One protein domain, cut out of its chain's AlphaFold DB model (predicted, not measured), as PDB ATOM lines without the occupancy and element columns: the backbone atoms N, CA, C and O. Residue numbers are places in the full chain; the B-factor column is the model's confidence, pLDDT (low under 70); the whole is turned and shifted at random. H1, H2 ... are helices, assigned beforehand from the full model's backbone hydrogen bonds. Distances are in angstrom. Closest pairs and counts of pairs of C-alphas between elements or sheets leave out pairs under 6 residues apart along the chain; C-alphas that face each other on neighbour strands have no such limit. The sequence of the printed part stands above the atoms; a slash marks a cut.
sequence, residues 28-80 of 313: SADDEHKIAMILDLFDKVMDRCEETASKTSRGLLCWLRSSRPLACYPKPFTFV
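What this domain is: This is residues 28 to 80 of the 313 residues of an uncharacterized protein of Fusarium oxysporum f. sp. narcissi (UniProt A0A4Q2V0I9). One long helix, H1, sticks out as an arm with its residues 28 to 49, and at its far end sits a small head made of the short helix H2 and a looping tail, residues 65 to 80. The two helices meet near their ends at a corner. The printed part has 53 residues, with H1 then H2 along the chain and no named strand; the class is all helix. The whole is extended, with a radius of gyration of the C-alphas of 17.0 A, and spans 51 by 21 by 16 A.

How they stand to each other: H1, residues 28 to 54, and H2, residues 58 to 64, are close but not clearly touching; their closest C-alphas, those of Ala 53 and Leu 61, are 7.8 A apart. They run opposite ways at a steep tilt of 50 degrees. In H2 every O i to N i+4 pair is within hydrogen-bond range; in H1, 20 of 23 are.

Where its parts are: H1 is 39.2 A long, from C-alpha 28 at (186.510, 37.340, 24.042) to C-alpha 54 at (153.924, 20.670, 38.186). H2 measures 9.8 A and ends at C-alpha 64 at (150.911, 16.665, 26.331).

The domain as a whole: The C-alphas farthest apart, those of Ala 29 and Leu 70, are 51.5 A apart. The printed part has no cut, and the link from H1 to H2 is tight. Mean pLDDT of the printed part is 91.8; residue 28 is under 70.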
ATOM      1  N   SER A  28     186.922  38.727  23.810       69.06
ATOM      2  CA  SER A  28     186.510  37.340  24.042       69.06
ATOM      3  C   SER A  28     186.201  37.030  25.504       69.06
ATOM      4  O   SER A  28     185.221  36.347  25.755       69.06
ATOM      5  N   ALA A  29     187.000  37.494  26.469       82.44
ATOM      6  CA  ALA A  29     186.814  37.094  27.869       82.44
ATOM      7  C   ALA A  29     185.524  37.673  28.477       82.44
ATOM      8  O   ALA A  29     184.739  36.932  29.064       82.44
ATOM      9  N   ASP A  30     185.266  38.965  28.257       85.44
ATOM     10  CA  ASP A  30     184.050  39.633  28.740       85.44
ATOM     11  C   ASP A  30     182.792  39.110  28.027       85.44
ATOM     12  O   ASP A  30     181.757  38.893  28.658       85.44
ATOM     13  N   ASP A  31     182.889  38.841  26.717       90.00
ATOM     14  CA  ASP A  31     181.800  38.219  25.959       90.00
ATOM     15  C   ASP A  31     181.506  36.806  26.488       90.00
ATOM     16  O   ASP A  31     180.340  36.457  26.651       90.00
ATOM     17  N   GLU A  32     182.528  35.997  26.786       92.50
ATOM     18  CA  GLU A  32     182.358  34.648  27.340       92.50
ATOM     19  C   GLU A  32     181.808  34.675  28.771       92.50
ATOM     20  O   GLU A  32     180.945  33.863  29.103       92.50
ATOM     21  N   HIS A  33     182.212  35.645  29.595       92.06
ATOM     22  CA  HIS A  33     181.616  35.850  30.915       92.06
ATOM     23  C   HIS A  33     180.131  36.221  30.804       92.06
ATOM     24  O   HIS A  33     179.283  35.629  31.471       92.06
ATOM     25  N   LYS A  34     179.784  37.134  29.889       94.00
ATOM     26  CA  LYS A  34     178.386  37.481  29.612       94.00
ATOM     27  C   LYS A  34     177.596  36.299  29.059       94.00
ATOM     28  O   LYS A  34     176.445  36.110  29.442       94.00
ATOM     29  N   ILE A  35     178.199  35.474  28.200       95.62
ATOM     30  CA  ILE A  35     177.591  34.224  27.734       95.62
ATOM     31  C   ILE A  35     177.310  33.306  28.922       95.62
ATOM     32  O   ILE A  35     176.190  32.820  29.018       95.62
ATOM     33  N   ALA A  36     178.261  33.100  29.836       95.31
ATOM     34  CA  ALA A  36     178.051  32.270  31.024       95.31
ATOM     35  C   ALA A  36     176.851  32.762  31.853       95.31
ATOM     36  O   ALA A  36     175.938  31.983  32.112       95.31
ATOM     37  N   MET A  37     176.768  34.070  32.125       94.94
ATOM     38  CA  MET A  37     175.618  34.656  32.825       94.94
ATOM     39  C   MET A  37     174.295  34.442  32.075       94.94
ATOM     40  O   MET A  37     173.281  34.113  32.684       94.94
ATOM     41  N   ILE A  38     174.283  34.584  30.744       95.94
ATOM     42  CA  ILE A  38     173.097  34.294  29.920       95.94
ATOM     43  C   ILE A  38     172.698  32.814  30.024       95.94
ATOM     44  O   ILE A  38     171.511  32.489  30.041       95.94
ATOM     45  N   LEU A  39     173.669  31.903  30.077       96.62
ATOM     46  CA  LEU A  39     173.407  30.472  30.209       96.62
ATOM     47  C   LEU A  39     172.844  30.112  31.590       96.62
ATOM     48  O   LEU A  39     172.035  29.191  31.668       96.62
ATOM     49  N   ASP A  40     173.181  30.850  32.644       95.12
ATOM     50  CA  ASP A  40     172.586  30.651  33.973       95.12
ATOM     51  C   ASP A  40     171.111  31.085  34.017       95.12
ATOM     52  O   ASP A  40     170.288  30.470  34.701       95.12
ATOM     53  N   LEU A  41     170.721  32.086  33.214       96.12
ATOM     54  CA  LEU A  41     169.309  32.459  33.044       96.12
ATOM     55  C   LEU A  41     168.482  31.314  32.458       96.12
ATOM     56  O   LEU A  41     167.302  31.175  32.780       96.12
ATOM     57  N   PHE A  42     169.081  30.481  31.606       96.69
ATOM     58  CA  PHE A  42     168.383  29.333  31.037       96.69
ATOM     59  C   PHE A  42     167.968  28.325  32.116       96.69
ATOM     60  O   PHE A  42     166.859  27.799  32.044       96.69
ATOM     61  N   ASP A  43     168.783  28.107  33.152       95.75
ATOM     62  CA  ASP A  43     168.394  27.224  34.255       95.75
ATOM     63  C   ASP A  43     167.159  27.766  34.988       95.75
ATOM     64  O   ASP A  43     166.231  27.011  35.268       95.75
ATOM     65  N   LYS A  44     167.072  29.088  35.174       95.94
ATOM     66  CA  LYS A  44     165.896  29.746  35.766       95.94
ATOM     67  C   LYS A  44     164.656  29.658  34.884       95.94
ATOM     68  O   LYS A  44     163.551  29.473  35.392       95.94
ATOM     69  N   VAL A  45     164.818  29.739  33.563       96.62
ATOM     70  CA  VAL A  45     163.725  29.471  32.617       96.62
ATOM     71  C   VAL A  45     163.231  28.031  32.763       96.62
ATOM     72  O   VAL A  45     162.021  27.811  32.817       96.62
ATOM     73  N   MET A  46     164.138  27.058  32.861       94.69
ATOM     74  CA  MET A  46     163.769  25.650  33.016       94.69
ATOM     75  C   MET A  46     163.084  25.373  34.356       94.69
ATOM     76  O   MET A  46     162.063  24.690  34.368       94.69
ATOM     77  N   ASP A  47     163.560  25.966  35.453       94.56
ATOM     78  CA  ASP A  47     162.922  25.853  36.772       94.56
ATOM     79  C   ASP A  47     161.471  26.361  36.732       94.56
ATOM     80  O   ASP A  47     160.555  25.700  37.222       94.56
ATOM     81  N   ARG A  48     161.224  27.492  36.056       94.81
ATOM     82  CA  ARG A  48     159.863  28.020  35.845       94.81
ATOM     83  C   ARG A  48     159.004  27.113  34.970       94.81
ATOM     84  O   ARG A  48     157.800  26.996  35.210       94.81
ATOM     85  N   CYS A  49     159.586  26.486  33.949       92.69
ATOM     86  CA  CYS A  49     158.872  25.528  33.104       92.69
ATOM     87  C   CYS A  49     158.448  24.295  33.914       92.69
ATOM     88  O   CYS A  49     157.299  23.860  33.814       92.69
ATOM     89  N   GLU A  50     159.337  23.774  34.759       92.12
ATOM     90  CA  GLU A  50     159.057  22.647  35.654       92.12
ATOM     91  C   GLU A  50     158.000  23.003  36.707       92.12
ATOM     92  O   GLU A  50     157.049  22.245  36.913       92.12
ATOM     93  N   GLU A  51     158.082  24.193  37.305       93.81
ATOM     94  CA  GLU A  51     157.063  24.705  38.225       93.81
ATOM     95  C   GLU A  51     155.697  24.860  37.536       93.81
ATOM     96  O   GLU A  51     154.658  24.494  38.088       93.81
ATOM     97  N   THR A  52     155.680  25.359  36.300       93.62
ATOM     98  CA  THR A  52     154.443  25.516  35.523       93.62
ATOM     99  C   THR A  52     153.809  24.161  35.234       93.62
ATOM    100  O   THR A  52     152.604  23.977  35.433       93.62
ATOM    101  N   ALA A  53     154.600  23.182  34.795       90.81
ATOM    102  CA  ALA A  53     154.077  21.859  34.492       90.81
ATOM    103  C   ALA A  53     153.713  21.054  35.756       90.81
ATOM    104  O   ALA A  53     152.756  20.284  35.698       90.81
ATOM    105  N   SER A  54     154.345  21.288  36.913       90.56
ATOM    106  CA  SER A  54     153.924  20.670  38.186       90.56
ATOM    107  C   SER A  54     152.573  21.193  38.690       90.56
ATOM    108  O   SER A  54     151.790  20.435  39.262       90.56
ATOM    109  N   LYS A  55     152.253  22.464  38.414       93.81
ATOM    110  CA  LYS A  55     150.948  23.083  38.713       93.81
ATOM    111  C   LYS A  55     149.881  22.801  37.647       93.81
ATOM    112  O   LYS A  55     148.711  23.131  37.839       93.81
ATOM    113  N   THR A  56     150.261  22.215  36.514       94.38
ATOM    114  CA  THR A  56     149.351  21.926  35.401       94.38
ATOM    115  C   THR A  56     148.468  20.714  35.711       94.38
ATOM    116  O   THR A  56     148.907  19.721  36.288       94.38
ATOM    117  N   SER A  57     147.195  20.770  35.309       94.50
ATOM    118  CA  SER A  57     146.240  19.696  35.595       94.50
ATOM    119  C   SER A  57     146.614  18.375  34.909       94.50
ATOM    120  O   SER A  57     147.127  18.342  33.787       94.50
ATOM    121  N   ARG A  58     146.259  17.252  35.550       93.75
ATOM    122  CA  ARG A  58     146.475  15.897  35.010       93.75
ATOM    123  C   ARG A  58     145.948  15.743  33.582       93.75
ATOM    124  O   ARG A  58     146.595  15.095  32.768       93.75
ATOM    125  N   GLY A  59     144.789  16.332  33.276       93.50
ATOM    126  CA  GLY A  59     144.183  16.264  31.945       93.50
ATOM    127  C   GLY A  59     145.093  16.846  30.863       93.50
ATOM    128  O   GLY A  59     145.335  16.189  29.853       93.50
ATOM    129  N   LEU A  60     145.661  18.030  31.100       93.12
ATOM    130  CA  LEU A  60     146.598  18.667  30.172       93.12
ATOM    131  C   LEU A  60     147.906  17.881  30.051       93.12
ATOM    132  O   LEU A  60     148.400  17.694  28.944       93.12
ATOM    133  N   LEU A  61     148.424  17.337  31.155       92.94
ATOM    134  CA  LEU A  61     149.617  16.483  31.127       92.94
ATOM    135  C   LEU A  61     149.385  15.178  30.346       92.94
ATOM    136  O   LEU A  61     150.282  14.694  29.659       92.94
ATOM    137  N   CYS A  62     148.183  14.606  30.418       93.94
ATOM    138  CA  CYS A  62     147.770  13.453  29.613       93.94
ATOM    139  C   CYS A  62     147.680  13.788  28.114       93.94
ATOM    140  O   CYS A  62     148.020  12.951  27.275       93.94
ATOM    141  N   TRP A  63     147.237  14.998  27.767       93.25
ATOM    142  CA  TRP A  63     147.242  15.488  26.387       93.25
ATOM    143  C   TRP A  63     148.657  15.748  25.872       93.25
ATOM    144  O   TRP A  63     148.977  15.304  24.777       93.25
ATOM    145  N   LEU A  64     149.517  16.376  26.678       89.44
ATOM    146  CA  LEU A  64     150.911  16.665  26.331       89.44
ATOM    147  C   LEU A  64     151.702  15.395  25.991       89.44
ATOM    148  O   LEU A  64     152.515  15.388  25.073       89.44
ATOM    149  N   ARG A  65     151.443  14.301  26.714       90.06
ATOM    150  CA  ARG A  65     152.073  12.999  26.462       90.06
ATOM    151  C   ARG A  65     151.516  12.278  25.228       90.06
ATOM    152  O   ARG A  65     152.109  11.299  24.776       90.06
ATOM    153  N   SER A  66     150.364  12.694  24.710       91.19
ATOM    154  CA  SER A  66     149.709  11.985  23.618       91.19
ATOM    155  C   SER A  66     150.354  12.284  22.271       91.19
ATOM    156  O   SER A  66     150.550  13.433  21.894       91.19
ATOM    157  N   SER A  67     150.601  11.233  21.493       87.50
ATOM    158  CA  SER A  67     150.930  11.337  20.068       87.50
ATOM    159  C   SER A  67     149.687  11.340  19.167       87.50
ATOM    160  O   SER A  67     149.805  11.484  17.950       87.50
ATOM    161  N   ARG A  68     148.485  11.156  19.737       90.31
ATOM    162  CA  ARG A  68     147.216  11.077  19.002       90.31
ATOM    163  C   ARG A  68     146.503  12.435  19.033       90.31
ATOM    164  O   ARG A  68     146.199  12.911  20.123       90.31
ATOM    165  N   PRO A  69     146.125  13.017  17.879       85.44
ATOM    166  CA  PRO A  69     145.501  14.345  17.839       85.44
ATOM    167  C   PRO A  69     144.147  14.453  18.556       85.44
ATOM    168  O   PRO A  69     143.773  15.535  18.991       85.44
ATOM    169  N   LEU A  70     143.400  13.347  18.653       89.75
ATOM    170  CA  LEU A  70     142.013  13.326  19.144       89.75
ATOM    171  C   LEU A  70     141.824  12.506  20.427       89.75
ATOM    172  O   LEU A  70     140.692  12.280  20.845       89.75
ATOM    173  N   ALA A  71     142.903  12.028  21.047       91.25
ATOM    174  CA  ALA A  71     142.819  11.214  22.255       91.25
ATOM    175  C   ALA A  71     143.939  11.575  23.226       91.25
ATOM    176  O   ALA A  71     145.074  11.778  22.801       91.25
ATOM    177  N   CYS A  72     143.643  11.599  24.525       91.69
ATOM    178  CA  CYS A  72     144.657  11.777  25.558       91.69
ATOM    179  C   CYS A  72     145.340  10.443  25.900       91.69
ATOM    180  O   CYS A  72     144.763   9.364  25.747       91.69
ATOM    181  N   TYR A  73     146.585  10.509  26.375       92.50
ATOM    182  CA  TYR A  73     147.270   9.336  26.910       92.50
ATOM    183  C   TYR A  73     146.790   9.076  28.349       92.50
ATOM    184  O   TYR A  73     146.637  10.027  29.118       92.50
ATOM    185  N   PRO A  74     146.568   7.820  28.778       91.56
ATOM    186  CA  PRO A  74     146.005   7.539  30.101       91.56
ATOM    187  C   PRO A  74     146.916   7.961  31.262       91.56
ATOM    188  O   PRO A  74     146.416   8.257  32.349       91.56
ATOM    189  N   LYS A  75     148.239   8.012  31.050       92.62
ATOM    190  CA  LYS A  75     149.219   8.482  32.045       92.62
ATOM    191  C   LYS A  75     149.610   9.946  31.773       92.62
ATOM    192  O   LYS A  75     149.711  10.332  30.610       92.62
ATOM    193  N   PRO A  76     149.852  10.764  32.803       92.19
ATOM    194  CA  PRO A  76     150.346  12.118  32.590       92.19
ATOM    195  C   PRO A  76     151.769  12.107  32.008       92.19
ATOM    196  O   PRO A  76     152.511  11.122  32.120       92.19
ATOM    197  N   PHE A  77     152.150  13.213  31.370       89.75
ATOM    198  CA  PHE A  77     153.551  13.545  31.139       89.75
ATOM    199  C   PHE A  77     154.295  13.571  32.478       89.75
ATOM    200  O   PHE A  77     153.786  14.084  33.472       89.75
ATOM    201  N   THR A  78     155.478  12.972  32.493       88.06
ATOM    202  CA  THR A  78     156.349  12.891  33.664       88.06
ATOM    203  C   THR A  78     157.703  13.435  33.264       88.06
ATOM    204  O   THR A  78     158.204  13.089  32.192       88.06
ATOM    205  N   PHE A  79     158.287  14.256  34.127       86.06
ATOM    206  CA  PHE A  79     159.647  14.729  33.941       86.06
ATOM    207  C   PHE A  79     160.651  13.583  34.024       86.06
ATOM    208  O   PHE A  79     160.340  12.470  34.457       86.06
ATOM    209  N   VAL A  80     161.870  13.874  33.594       85.69
ATOM    210  CA  VAL A  80     163.024  13.013  33.816       85.69
ATOM    211  C   VAL A  80     163.203  12.771  35.318       85.69
ATOM    212  O   VAL A  80     163.285  13.710  36.103       85.69
TER     213      VAL A  80